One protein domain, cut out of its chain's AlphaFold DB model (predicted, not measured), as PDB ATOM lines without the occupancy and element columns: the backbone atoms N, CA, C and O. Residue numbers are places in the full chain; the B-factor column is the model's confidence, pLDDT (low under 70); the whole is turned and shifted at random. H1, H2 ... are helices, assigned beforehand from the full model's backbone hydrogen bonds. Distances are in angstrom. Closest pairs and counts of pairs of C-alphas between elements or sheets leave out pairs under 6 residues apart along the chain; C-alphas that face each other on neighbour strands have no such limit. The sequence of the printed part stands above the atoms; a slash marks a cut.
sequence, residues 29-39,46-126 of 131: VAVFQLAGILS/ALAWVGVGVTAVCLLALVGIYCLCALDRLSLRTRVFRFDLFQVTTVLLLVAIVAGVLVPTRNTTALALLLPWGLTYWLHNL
ATOM      1  N   VAL A  29     -11.261  78.171  84.971       82.19
ATOM      2  CA  VAL A  29     -10.289  77.849  83.915       82.19
ATOM      3  C   VAL A  29      -9.417  79.060  83.576       82.19
ATOM      4  O   VAL A  29      -8.200  78.911  83.471       82.19
ATOM      5  N   ALA A  30     -10.002  80.256  83.463       80.44
ATOM      6  CA  ALA A  30      -9.244  81.485  83.223       80.44
ATOM      7  C   ALA A  30      -8.234  81.774  84.345       80.44
ATOM      8  O   ALA A  30      -7.077  82.089  84.068       80.44
ATOM      9  N   VAL A  31      -8.643  81.608  85.606       84.19
ATOM     10  CA  VAL A  31      -7.772  81.791  86.776       84.19
ATOM     11  C   VAL A  31      -6.640  80.765  86.789       84.19
ATOM     12  O   VAL A  31      -5.491  81.140  87.008       84.19
ATOM     13  N   PHE A  32      -6.923  79.489  86.511       81.56
ATOM     14  CA  PHE A  32      -5.888  78.454  86.455       81.56
ATOM     15  C   PHE A  32      -4.896  78.676  85.310       81.56
ATOM     16  O   PHE A  32      -3.695  78.482  85.509       81.56
ATOM     17  N   GLN A  33      -5.369  79.121  84.144       77.12
ATOM     18  CA  GLN A  33      -4.494  79.508  83.035       77.12
ATOM     19  C   GLN A  33      -3.594  80.684  83.431       77.12
ATOM     20  O   GLN A  33      -2.381  80.619  83.246       77.12
ATOM     21  N   LEU A  34      -4.162  81.730  84.042       79.25
ATOM     22  CA  LEU A  34      -3.406  82.901  84.485       79.25
ATOM     23  C   LEU A  34      -2.363  82.543  85.552       79.25
ATOM     24  O   LEU A  34      -1.212  82.957  85.449       79.25
ATOM     25  N   ALA A  35      -2.739  81.732  86.544       80.69
ATOM     26  CA  ALA A  35      -1.816  81.238  87.561       80.69
ATOM     27  C   ALA A  35      -0.669  80.424  86.940       80.69
ATOM     28  O   ALA A  35       0.479  80.558  87.364       80.69
ATOM     29  N   GLY A  36      -0.963  79.619  85.914       73.38
ATOM     30  CA  GLY A  36       0.041  78.873  85.155       73.38
ATOM     31  C   GLY A  36       1.033  79.775  84.419       73.38
ATOM     32  O   GLY A  36       2.228  79.495  84.452       73.38
ATOM     33  N   ILE A  37       0.559  80.870  83.817       73.44
ATOM     34  CA  ILE A  37       1.414  81.866  83.149       73.44
ATOM     35  C   ILE A  37       2.300  82.588  84.168       73.44
ATOM     36  O   ILE A  37       3.505  82.690  83.975       73.44
ATOM     37  N   LEU A  38       1.719  83.040  85.285       77.94
ATOM     38  CA  LEU A  38       2.443  83.759  86.342       77.94
ATOM     39  C   LEU A  38       3.478  82.887  87.071       77.94
ATOM     40  O   LEU A  38       4.459  83.413  87.588       77.94
ATOM     41  N   SER A  39       3.257  81.571  87.125       73.94
ATOM     42  CA  SER A  39       4.185  80.610  87.745       73.94
ATOM     43  C   SER A  39       5.243  80.081  86.769       73.94
ATOM     44  O   SER A  39       6.131  79.327  87.170       73.94
ATOM     45  N   ALA A  46       6.985  85.259  71.228       76.75
ATOM     46  CA  ALA A  46       5.960  86.238  70.853       76.75
ATOM     47  C   ALA A  46       4.638  85.568  70.428       76.75
ATOM     48  O   ALA A  46       3.551  86.077  70.711       76.75
ATOM     49  N   LEU A  47       4.721  84.384  69.815       75.75
ATOM     50  CA  LEU A  47       3.563  83.578  69.428       75.75
ATOM     51  C   LEU A  47       2.751  83.075  70.637       75.75
ATOM     52  O   LEU A  47       1.521  83.031  70.581       75.75
ATOM     53  N   ALA A  48       3.411  82.745  71.751       74.06
ATOM     54  CA  ALA A  48       2.739  82.288  72.964       74.06
ATOM     55  C   ALA A  48       1.920  83.418  73.608       74.06
ATOM     56  O   ALA A  48       0.794  83.184  74.047       74.06
ATOM     57  N   TRP A  49       2.422  84.658  73.583       80.00
ATOM     58  CA  TRP A  49       1.676  85.833  74.056       80.00
ATOM     59  C   TRP A  49       0.418  86.114  73.232       80.00
ATOM     60  O   TRP A  49      -0.619  86.471  73.796       80.00
ATOM     61  N   VAL A  50       0.473  85.893  71.914       82.44
ATOM     62  CA  VAL A  50      -0.721  85.958  71.057       82.44
ATOM     63  C   VAL A  50      -1.732  84.888  71.471       82.44
ATOM     64  O   VAL A  50      -2.911  85.201  71.643       82.44
ATOM     65  N   GLY A  51      -1.281  83.651  71.711       78.62
ATOM     66  CA  GLY A  51      -2.131  82.565  72.211       78.62
ATOM     67  C   GLY A  51      -2.813  82.906  73.540       78.62
ATOM     68  O   GLY A  51      -4.024  82.718  73.683       78.62
ATOM     69  N   VAL A  52      -2.073  83.495  74.485       80.00
ATOM     70  CA  VAL A  52      -2.608  83.980  75.769       80.00
ATOM     71  C   VAL A  52      -3.674  85.054  75.556       80.00
ATOM     72  O   VAL A  52      -4.770  84.939  76.106       80.00
ATOM     73  N   GLY A  53      -3.388  86.068  74.734       82.75
ATOM     74  CA  GLY A  53      -4.324  87.158  74.455       82.75
ATOM     75  C   GLY A  53      -5.624  86.663  73.819       82.75
ATOM     76  O   GLY A  53      -6.713  86.979  74.300       82.75
ATOM     77  N   VAL A  54      -5.520  85.822  72.787       85.88
ATOM     78  CA  VAL A  54      -6.684  85.234  72.103       85.88
ATOM     79  C   VAL A  54      -7.502  84.365  73.061       85.88
ATOM     80  O   VAL A  54      -8.728  84.485  73.104       85.88
ATOM     81  N   THR A  55      -6.839  83.539  73.874       82.94
ATOM     82  CA  THR A  55      -7.510  82.691  74.870       82.94
ATOM     83  C   THR A  55      -8.248  83.537  75.906       82.94
ATOM     84  O   THR A  55      -9.414  83.267  76.193       82.94
ATOM     85  N   ALA A  56      -7.620  84.594  76.427       82.94
ATOM     86  CA  ALA A  56      -8.233  85.493  77.401       82.94
ATOM     87  C   ALA A  56      -9.491  86.177  76.842       82.94
ATOM     88  O   ALA A  56     -10.532  86.184  77.501       82.94
ATOM     89  N   VAL A  57      -9.428  86.684  75.606       87.50
ATOM     90  CA  VAL A  57     -10.586  87.292  74.930       87.50
ATOM     91  C   VAL A  57     -11.716  86.275  74.755       87.50
ATOM     92  O   VAL A  57     -12.869  86.585  75.058       87.50
ATOM     93  N   CYS A  58     -11.405  85.047  74.331       86.12
ATOM     94  CA  CYS A  58     -12.416  84.003  74.154       86.12
ATOM     95  C   CYS A  58     -13.076  83.603  75.480       86.12
ATOM     96  O   CYS A  58     -14.295  83.440  75.534       86.12
ATOM     97  N   LEU A  59     -12.299  83.486  76.560       83.75
ATOM     98  CA  LEU A  59     -12.821  83.170  77.891       83.75
ATOM     99  C   LEU A  59     -13.734  84.279  78.418       83.75
ATOM    100  O   LEU A  59     -14.827  83.985  78.896       83.75
ATOM    101  N   LEU A  60     -13.332  85.545  78.283       87.00
ATOM    102  CA  LEU A  60     -14.166  86.685  78.671       87.00
ATOM    103  C   LEU A  60     -15.470  86.729  77.868       87.00
ATOM    104  O   LEU A  60     -16.536  86.956  78.442       87.00
ATOM    105  N   ALA A  61     -15.401  86.455  76.563       87.06
ATOM    106  CA  ALA A  61     -16.583  86.366  75.714       87.06
ATOM    107  C   ALA A  61     -17.524  85.232  76.162       87.06
ATOM    108  O   ALA A  61     -18.724  85.460  76.299       87.06
ATOM    109  N   LEU A  62     -16.992  84.038  76.453       83.12
ATOM    110  CA  LEU A  62     -17.774  82.902  76.954       83.12
ATOM    111  C   LEU A  62     -18.440  83.211  78.301       83.12
ATOM    112  O   LEU A  62     -19.640  82.985  78.450       83.12
ATOM    113  N   VAL A  63     -17.700  83.784  79.256       85.88
ATOM    114  CA  VAL A  63     -18.252  84.211  80.553       85.88
ATOM    115  C   VAL A  63     -19.367  85.235  80.354       85.88
ATOM    116  O   VAL A  63     -20.442  85.088  80.935       85.88
ATOM    117  N   GLY A  64     -19.147  86.241  79.504       84.19
ATOM    118  CA  GLY A  64     -20.152  87.253  79.186       84.19
ATOM    119  C   GLY A  64     -21.422  86.641  78.598       84.19
ATOM    120  O   GLY A  64     -22.522  86.950  79.053       84.19
ATOM    121  N   ILE A  65     -21.276  85.717  77.648       84.62
ATOM    122  CA  ILE A  65     -22.396  84.989  77.047       84.62
ATOM    123  C   ILE A  65     -23.156  84.178  78.103       84.62
ATOM    124  O   ILE A  65     -24.378  84.292  78.185       84.62
ATOM    125  N   TYR A  66     -22.465  83.397  78.939       81.38
ATOM    126  CA  TYR A  66     -23.119  82.596  79.975       81.38
ATOM    127  C   TYR A  66     -23.836  83.460  81.014       81.38
ATOM    128  O   TYR A  66     -24.966  83.140  81.380       81.38
ATOM    129  N   CYS A  67     -23.240  84.579  81.431       81.56
ATOM    130  CA  CYS A  67     -23.883  85.545  82.321       81.56
ATOM    131  C   CYS A  67     -25.125  86.175  81.682       81.56
ATOM    132  O   CYS A  67     -26.169  86.251  82.325       81.56
ATOM    133  N   LEU A  68     -25.055  86.591  80.414       83.31
ATOM    134  CA  LEU A  68     -26.208  87.153  79.702       83.31
ATOM    135  C   LEU A  68     -27.332  86.124  79.527       83.31
ATOM    136  O   LEU A  68     -28.503  86.472  79.686       83.31
ATOM    137  N   CYS A  69     -26.983  84.862  79.268       80.31
ATOM    138  CA  CYS A  69     -27.938  83.759  79.238       80.31
ATOM    139  C   CYS A  69     -28.549  83.487  80.623       80.31
ATOM    140  O   CYS A  69     -29.750  83.258  80.735       80.31
ATOM    141  N   ALA A  70     -27.753  83.544  81.693       77.50
ATOM    142  CA  ALA A  70     -28.228  83.330  83.060       77.50
ATOM    143  C   ALA A  70     -29.114  84.479  83.578       77.50
ATOM    144  O   ALA A  70     -30.012  84.247  84.385       77.50
ATOM    145  N   LEU A  71     -28.884  85.703  83.097       80.94
ATOM    146  CA  LEU A  71     -29.700  86.887  83.379       80.94
ATOM    147  C   LEU A  71     -30.978  86.961  82.524       80.94
ATOM    148  O   LEU A  71     -31.668  87.978  82.573       80.94
ATOM    149  N   ASP A  72     -31.278  85.924  81.728       75.12
ATOM    150  CA  ASP A  72     -32.437  85.871  80.820       75.12
ATOM    151  C   ASP A  72     -32.435  87.022  79.783       75.12
ATOM    152  O   ASP A  72     -33.460  87.394  79.218       75.12
ATOM    153  N   ARG A  73     -31.262  87.628  79.531       76.12
ATOM    154  CA  ARG A  73     -31.083  88.705  78.540       76.12
ATOM    155  C   ARG A  73     -30.882  88.153  77.135       76.12
ATOM    156  O   ARG A  73     -31.227  88.819  76.163       76.12
ATOM    157  N   LEU A  74     -30.298  86.959  77.038       76.25
ATOM    158  CA  LEU A  74     -30.065  86.215  75.805       76.25
ATOM    159  C   LEU A  74     -30.455  84.748  76.012       76.25
ATOM    160  O   LEU A  74     -30.521  84.259  77.134       76.25
ATOM    161  N   SER A  75     -30.692  84.032  74.919       75.00
ATOM    162  CA  SER A  75     -30.872  82.583  74.914       75.00
ATOM    163  C   SER A  75     -29.781  81.941  74.062       75.00
ATOM    164  O   SER A  75     -29.265  82.551  73.128       75.00
ATOM    165  N   LEU A  76     -29.459  80.671  74.323       68.88
ATOM    166  CA  LEU A  76     -28.532  79.893  73.487       68.88
ATOM    167  C   LEU A  76     -28.996  79.786  72.021       68.88
ATOM    168  O   LEU A  76     -28.181  79.524  71.139       68.88
ATOM    169  N   ARG A  77     -30.294  80.003  71.764       74.44
ATOM    170  CA  ARG A  77     -30.905  80.042  70.425       74.44
ATOM    171  C   ARG A  77     -31.057  81.467  69.871       74.44
ATOM    172  O   ARG A  77     -31.610  81.662  68.795       74.44
ATOM    173  N   THR A  78     -30.604  82.492  70.592       78.38
ATOM    174  CA  THR A  78     -30.587  83.846  70.039       78.38
ATOM    175  C   THR A  78     -29.653  83.859  68.831       78.38
ATOM    176  O   THR A  78     -28.478  83.509  68.943       78.38
ATOM    177  N   ARG A  79     -30.178  84.250  67.665       76.31
ATOM    178  CA  ARG A  79     -29.366  84.389  66.455       76.31
ATOM    179  C   ARG A  79     -28.494  85.626  66.548       76.31
ATOM    180  O   ARG A  79     -28.994  86.737  66.722       76.31
ATOM    181  N   VAL A  80     -27.200  85.427  66.350       75.94
ATOM    182  CA  VAL A  80     -26.234  86.486  66.088       75.94
ATOM    183  C   VAL A  80     -25.902  86.409  64.606       75.94
ATOM    184  O   VAL A  80     -25.171  85.529  64.150       75.94
ATOM    185  N   PHE A  81     -26.482  87.327  63.833       75.88
ATOM    186  CA  PHE A  81     -26.359  87.350  62.377       75.88
ATOM    187  C   PHE A  81     -26.931  86.075  61.725       75.88
ATOM    188  O   PHE A  81     -28.150  85.916  61.652       75.88
ATOM    189  N   ARG A  82     -26.068  85.164  61.261       79.69
ATOM    190  CA  ARG A  82     -26.447  83.906  60.593       79.69
ATOM    191  C   ARG A  82     -26.254  82.667  61.476       79.69
ATOM    192  O   ARG A  82     -26.690  81.591  61.082       79.69
ATOM    193  N   PHE A  83     -25.629  82.820  62.644       78.19
ATOM    194  CA  PHE A  83     -25.302  81.721  63.550       78.19
ATOM    195  C   PHE A  83     -26.086  81.836  64.856       78.19
ATOM    196  O   PHE A  83     -26.388  82.937  65.320       78.19
ATOM    197  N   ASP A  84     -26.395  80.699  65.470       82.88
ATOM    198  CA  ASP A  84     -26.971  80.684  66.814       82.88
ATOM    199  C   ASP A  84     -25.888  80.951  67.863       82.88
ATOM    200  O   ASP A  84     -24.722  80.583  67.685       82.88
ATOM    201  N   LEU A  85     -26.269  81.551  68.993       80.12
ATOM    202  CA  LEU A  85     -25.359  81.812  70.109       80.12
ATOM    203  C   LEU A  85     -24.612  80.540  70.555       80.12
ATOM    204  O   LEU A  85     -23.427  80.599  70.872       80.12
ATOM    205  N   PHE A  86     -25.268  79.377  70.490       79.75
ATOM    206  CA  PHE A  86     -24.643  78.072  70.714       79.75
ATOM    207  C   PHE A  86     -23.462  77.791  69.759       79.75
ATOM    208  O   PHE A  86     -22.379  77.376  70.189       79.75
ATOM    209  N   GLN A  87     -23.627  78.071  68.465       81.94
ATOM    210  CA  GLN A  87     -22.556  77.915  67.476       81.94
ATOM    211  C   GLN A  87     -21.421  78.904  67.748       81.94
ATOM    212  O   GLN A  87     -20.257  78.514  67.716       81.94
ATOM    213  N   VAL A  88     -21.750  80.147  68.117       84.00
ATOM    214  CA  VAL A  88     -20.754  81.158  68.509       84.00
ATOM    215  C   VAL A  88     -19.940  80.687  69.720       84.00
ATOM    216  O   VAL A  88     -18.712  80.727  69.673       84.00
ATOM    217  N   THR A  89     -20.588  80.163  70.769       82.44
ATOM    218  CA  THR A  89     -19.873  79.610  71.936       82.44
ATOM    219  C   THR A  89     -18.991  78.418  71.571       82.44
ATOM    220  O   THR A  89     -17.900  78.280  72.113       82.44
ATOM    221  N   THR A  90     -19.414  77.594  70.610       81.38
ATOM    222  CA  THR A  90     -18.634  76.442  70.137       81.38
ATOM    223  C   THR A  90     -17.398  76.883  69.355       81.38
ATOM    224  O   THR A  90     -16.312  76.348  69.563       81.38
ATOM    225  N   VAL A  91     -17.524  77.898  68.496       85.31
ATOM    226  CA  VAL A  91     -16.376  78.468  67.776       85.31
ATOM    227  C   VAL A  91     -15.396  79.118  68.755       85.31
ATOM    228  O   VAL A  91     -14.201  78.845  68.681       85.31
ATOM    229  N   LEU A  92     -15.889  79.913  69.712       85.19
ATOM    230  CA  LEU A  92     -15.054  80.526  70.752       85.19
ATOM    231  C   LEU A  92     -14.302  79.479  71.578       85.19
ATOM    232  O   LEU A  92     -13.126  79.667  71.880       85.19
ATOM    233  N   LEU A  93     -14.957  78.363  71.903       83.69
ATOM    234  CA  LEU A  93     -14.331  77.238  72.586       83.69
ATOM    235  C   LEU A  93     -13.178  76.648  71.773       83.69
ATOM    236  O   LEU A  93     -12.081  76.483  72.298       83.69
ATOM    237  N   LEU A  94     -13.419  76.333  70.498       85.62
ATOM    238  CA  LEU A  94     -12.404  75.748  69.623       85.62
ATOM    239  C   LEU A  94     -11.201  76.681  69.480       85.62
ATOM    240  O   LEU A  94     -10.064  76.234  69.613       85.62
ATOM    241  N   VAL A  95     -11.449  77.978  69.285       85.62
ATOM    242  CA  VAL A  95     -10.391  78.991  69.222       85.62
ATOM    243  C   VAL A  95      -9.618  79.052  70.541       85.62
ATOM    244  O   VAL A  95      -8.391  79.040  70.511       85.62
ATOM    245  N   ALA A  96     -10.301  79.044  71.691       81.88
ATOM    246  CA  ALA A  96      -9.654  79.042  73.004       81.88
ATOM    247  C   ALA A  96      -8.808  77.781  73.248       81.88
ATOM    248  O   ALA A  96      -7.728  77.872  73.826       81.88
ATOM    249  N   ILE A  97      -9.265  76.609  72.795       79.88
ATOM    250  CA  ILE A  97      -8.513  75.354  72.921       79.88
ATOM    251  C   ILE A  97      -7.275  75.382  72.025       79.88
ATOM    252  O   ILE A  97      -6.180  75.101  72.503       79.88
ATOM    253  N   VAL A  98      -7.423  75.754  70.751       82.44
ATOM    254  CA  VAL A  98      -6.301  75.821  69.799       82.44
ATOM    255  C   VAL A  98      -5.268  76.854  70.253       82.44
ATOM    256  O   VAL A  98      -4.078  76.553  70.288       82.44
ATOM    257  N   ALA A  99      -5.715  78.041  70.670       78.44
ATOM    258  CA  ALA A  99      -4.839  79.078  71.207       78.44
ATOM    259  C   ALA A  99      -4.172  78.650  72.526       78.44
ATOM    260  O   ALA A  99      -3.000  78.948  72.741       78.44
ATOM    261  N   GLY A 100      -4.882  77.904  73.378       69.25
ATOM    262  CA  GLY A 100      -4.349  77.359  74.625       69.25
ATOM    263  C   GLY A 100      -3.305  76.258  74.421       69.25
ATOM    264  O   GLY A 100      -2.352  76.191  75.189       69.25
ATOM    265  N   VAL A 101      -3.435  75.431  73.378       73.12
ATOM    266  CA  VAL A 101      -2.438  74.404  73.008       73.12
ATOM    267  C   VAL A 101      -1.127  75.028  72.519       73.12
ATOM    268  O   VAL A 101      -0.066  74.430  72.678       73.12
ATOM    269  N   LEU A 102      -1.177  76.242  71.963       70.31
ATOM    270  CA  LEU A 102       0.026  76.997  71.593       70.31
ATOM    271  C   LEU A 102       0.801  77.523  72.819       70.31
ATOM    272  O   LEU A 102       1.940  77.959  72.665       70.31
ATOM    273  N   VAL A 103       0.222  77.479  74.029       64.44
ATOM    274  CA  VAL A 103       0.894  77.881  75.274       64.44
ATOM    275  C   VAL A 103       1.626  76.664  75.869       64.44
ATOM    276  O   VAL A 103       0.964  75.734  76.333       64.44
ATOM    277  N   PRO A 104       2.976  76.635  75.917       54.16
ATOM    278  CA  PRO A 104       3.740  75.384  76.038       54.16
ATOM    279  C   PRO A 104       3.689  74.635  77.382       54.16
ATOM    280  O   PRO A 104       4.489  73.725  77.583       54.16
ATOM    281  N   THR A 105       2.823  74.986  78.339       56.09
ATOM    282  CA  THR A 105       3.011  74.528  79.728       56.09
ATOM    283  C   THR A 105       1.848  73.816  80.406       56.09
ATOM    284  O   THR A 105       2.099  73.269  81.474       56.09
ATOM    285  N   ARG A 106       0.634  73.712  79.836       57.66
ATOM    286  CA  ARG A 106      -0.441  72.815  80.343       57.66
ATOM    287  C   ARG A 106      -1.644  72.754  79.383       57.66
ATOM    288  O   ARG A 106      -2.600  73.513  79.510       57.66
ATOM    289  N   ASN A 107      -1.657  71.770  78.483       63.28
ATOM    290  CA  ASN A 107      -2.785  71.525  77.562       63.28
ATOM    291  C   ASN A 107      -4.071  71.070  78.286       63.28
ATOM    292  O   ASN A 107      -5.180  71.215  77.774       63.28
ATOM    293  N   THR A 108      -3.942  70.531  79.500       65.62
ATOM    294  CA  THR A 108      -5.054  70.023  80.316       65.62
ATOM    295  C   THR A 108      -6.022  71.113  80.771       65.62
ATOM    296  O   THR A 108      -7.220  70.852  80.867       65.62
ATOM    297  N   THR A 109      -5.552  72.342  80.998       65.88
ATOM    298  CA  THR A 109      -6.410  73.469  81.403       65.88
ATOM    299  C   THR A 109      -7.347  73.902  80.279       65.88
ATOM    300  O   THR A 109      -8.495  74.249  80.536       65.88
ATOM    301  N   ALA A 110      -6.893  73.828  79.026       67.94
ATOM    302  CA  ALA A 110      -7.728  74.116  77.864       67.94
ATOM    303  C   ALA A 110      -8.835  73.062  77.687       67.94
ATOM    304  O   ALA A 110      -9.986  73.405  77.424       67.94
ATOM    305  N   LEU A 111      -8.520  71.782  77.921       75.31
ATOM    306  CA  LEU A 111      -9.498  70.689  77.867       75.31
ATOM    307  C   LEU A 111     -10.574  70.794  78.955       75.31
ATOM    308  O   LEU A 111     -11.688  70.319  78.751       75.31
ATOM    309  N   ALA A 112     -10.293  71.465  80.076       77.75
ATOM    310  CA  ALA A 112     -11.294  71.708  81.113       77.75
ATOM    311  C   ALA A 112     -12.489  72.540  80.609       77.75
ATOM    312  O   ALA A 112     -13.567  72.458  81.195       77.75
ATOM    313  N   LEU A 113     -12.345  73.275  79.495       74.31
ATOM    314  CA  LEU A 113     -13.447  73.991  78.840       74.31
ATOM    315  C   LEU A 113     -14.477  73.060  78.188       74.31
ATOM    316  O   LEU A 113     -15.626  73.460  77.995       74.31
ATOM    317  N   LEU A 114     -14.117  71.805  77.906       78.69
ATOM    318  CA  LEU A 114     -15.056  70.818  77.371       78.69
ATOM    319  C   LEU A 114     -16.201  70.529  78.344       78.69
ATOM    320  O   LEU A 114     -17.297  70.196  77.908       78.69
ATOM    321  N   LEU A 115     -15.974  70.680  79.651       78.50
ATOM    322  CA  LEU A 115     -16.979  70.413  80.677       78.50
ATOM    323  C   LEU A 115     -18.113  71.462  80.693       78.50
ATOM    324  O   LEU A 115     -19.272  71.066  80.540       78.50
ATOM    325  N   PRO A 116     -17.846  72.783  80.797       75.94
ATOM    326  CA  PRO A 116     -18.888  73.798  80.638       75.94
ATOM    327  C   PRO A 116     -19.521  73.768  79.238       75.94
ATOM    328  O   PRO A 116     -20.734  73.956  79.113       75.94
ATOM    329  N   TRP A 117     -18.760  73.450  78.185       79.62
ATOM    330  CA  TRP A 117     -19.337  73.285  76.848       79.62
ATOM    331  C   TRP A 117     -20.289  72.089  76.750       79.62
ATOM    332  O   TRP A 117     -21.400  72.244  76.254       79.62
ATOM    333  N   GLY A 118     -19.907  70.923  77.275       79.00
ATOM    334  CA  GLY A 118     -20.742  69.720  77.272       79.00
ATOM    335  C   GLY A 118     -22.058  69.927  78.023       79.00
ATOM    336  O   GLY A 118     -23.113  69.516  77.543       79.00
ATOM    337  N   LEU A 119     -22.021  70.655  79.145       79.56
ATOM    338  CA  LEU A 119     -23.226  71.091  79.863       79.56
ATOM    339  C   LEU A 119     -24.097  72.024  79.007       79.56
ATOM    340  O   LEU A 119     -25.318  71.878  78.976       79.56
ATOM    341  N   THR A 120     -23.476  72.952  78.278       77.50
ATOM    342  CA  THR A 120     -24.183  73.869  77.369       77.50
ATOM    343  C   THR A 120     -24.836  73.119  76.203       77.50
ATOM    344  O   THR A 120     -25.987  73.396  75.867       77.50
ATOM    345  N   TYR A 121     -24.132  72.149  75.610       77.69
ATOM    346  CA  TYR A 121     -24.646  71.277  74.550       77.69
ATOM    347  C   TYR A 121     -25.835  70.451  75.039       77.69
ATOM    348  O   TYR A 121     -26.885  70.432  74.396       77.69
ATOM    349  N   TRP A 122     -25.705  69.840  76.219       79.19
ATOM    350  CA  TRP A 122     -26.793  69.097  76.844       79.19
ATOM    351  C   TRP A 122     -28.027  69.992  77.034       79.19
ATOM    352  O   TRP A 122     -29.130  69.618  76.636       79.19
ATOM    353  N   LEU A 123     -27.859  71.198  77.592       75.19
ATOM    354  CA  LEU A 123     -28.954  72.161  77.779       75.19
ATOM    355  C   LEU A 123     -29.611  72.590  76.463       75.19
ATOM    356  O   LEU A 123     -30.826  72.782  76.420       75.19
ATOM    357  N   HIS A 124     -28.824  72.749  75.398       73.69
ATOM    358  CA  HIS A 124     -29.352  73.081  74.079       73.69
ATOM    359  C   HIS A 124     -30.230  71.949  73.521       73.69
ATOM    360  O   HIS A 124     -31.287  72.227  72.955       73.69
ATOM    361  N   ASN A 125     -29.826  70.689  73.723       71.50
ATOM    362  CA  ASN A 125     -30.526  69.524  73.179       71.50
ATOM    363  C   ASN A 125     -31.744  69.087  74.015       71.50
ATOM    364  O   ASN A 125     -32.714  68.598  73.452       71.50
ATOM    365  N   LEU A 126     -31.745  69.304  75.339       65.62
ATOM    366  CA  LEU A 126     -32.910  69.016  76.196       65.62
ATOM    367  C   LEU A 126     -34.129  69.897  75.900       65.62
ATOM    368  O   LEU A 126     -35.254  69.493  76.168       65.62
TER     369      LEU A 126
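What this domain is: This is residues 29 to 39 and 46 to 126 of the 131 residues of an uncharacterized protein of Kribbella pittospori (UniProt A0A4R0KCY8). An elongated bundle of helices runs lengthwise, built on a helical hairpin of H2 and H3; H4 and H5, following each other in a row, run back along H3, and the short H1 lies beside H2 and H4. The loop of residues 71 to 84 joins the two arms of the hairpin at one end. The printed part has 92 residues with five named helices, H1 to H5 in chain order, and no named strand, and its class is all helix. It is compact, with a radius of gyration of the C-alphas of 13.7 A, and the C-alphas span 38 by 23 by 20 A.

How they stand to each other: The longest helix, H2, residues 46 to 70, touches H3, residues 85 to 101, with the closest C-alphas, those of Gly 51 and Ala 99, 4.5 A apart. They form a helical hairpin, running opposite ways at a shallow tilt of 28 degrees. H3 is the hub, touching three helices. With residues 86 to 93 alone it touches H5, residues 114 to 126; the closest C-alphas, of Thr 90 and Trp 117, are 7.4 A apart, and the two run opposite ways at a shallow tilt of 16 degrees. With residues 96 to 101 alone H3 touches H4, residues 107 to 111, closest at the C-alphas of Ile 97 and Ala 110, 5.2 A. H4 and H5 meet only through their link. H1, residues 29 to 38, touches H4, with the C-alphas of Val 29 and Thr 109 closest at 6.4 A. H1 and H2 are close but not clearly touching, the C-alphas of Ala 30 and Leu 59 being closest at 6.6 A; they run opposite ways at a shallow tilt of 26 degrees. H1 is apart from H3 and H5, and H2 is apart from H4 and H5. In H1, H2, H3, H4 and H5 every O i to N i+4 pair is within hydrogen-bond range.

Where its parts are: H2 measures 36.4 A from C-alpha 46 at (5.960, 86.238, 70.853) to C-alpha 70 at (-28.228, 83.330, 83.060). H3 measures 24.3 A, H5 18.0 A, H1 14.2 A and H4 6.8 A. H1 begins with C-alpha 29 at (-10.289, 77.849, 83.915), and H5 ends with C-alpha 126 at (-32.910, 69.016, 76.196).

The domain as a whole: The two C-alphas farthest apart, of Ala 46 and Leu 126, are 42.8 A apart. Residues 40 to 45 are not printed, and C-alphas 39 and 46 are 17.9 A apart across this cut, which lies in the link from H1 to H2. The link from H2 to H3 is long, with 14 residues; within it residues 79 to 80 pair antiparallel with residues 83 to 84. The links from H3 to H4 and from H4 to H5 are tight. The mean pLDDT of the printed part is 77.8, and residue 76, residue 100, residues 103 to 110 and residue 126 are under 70.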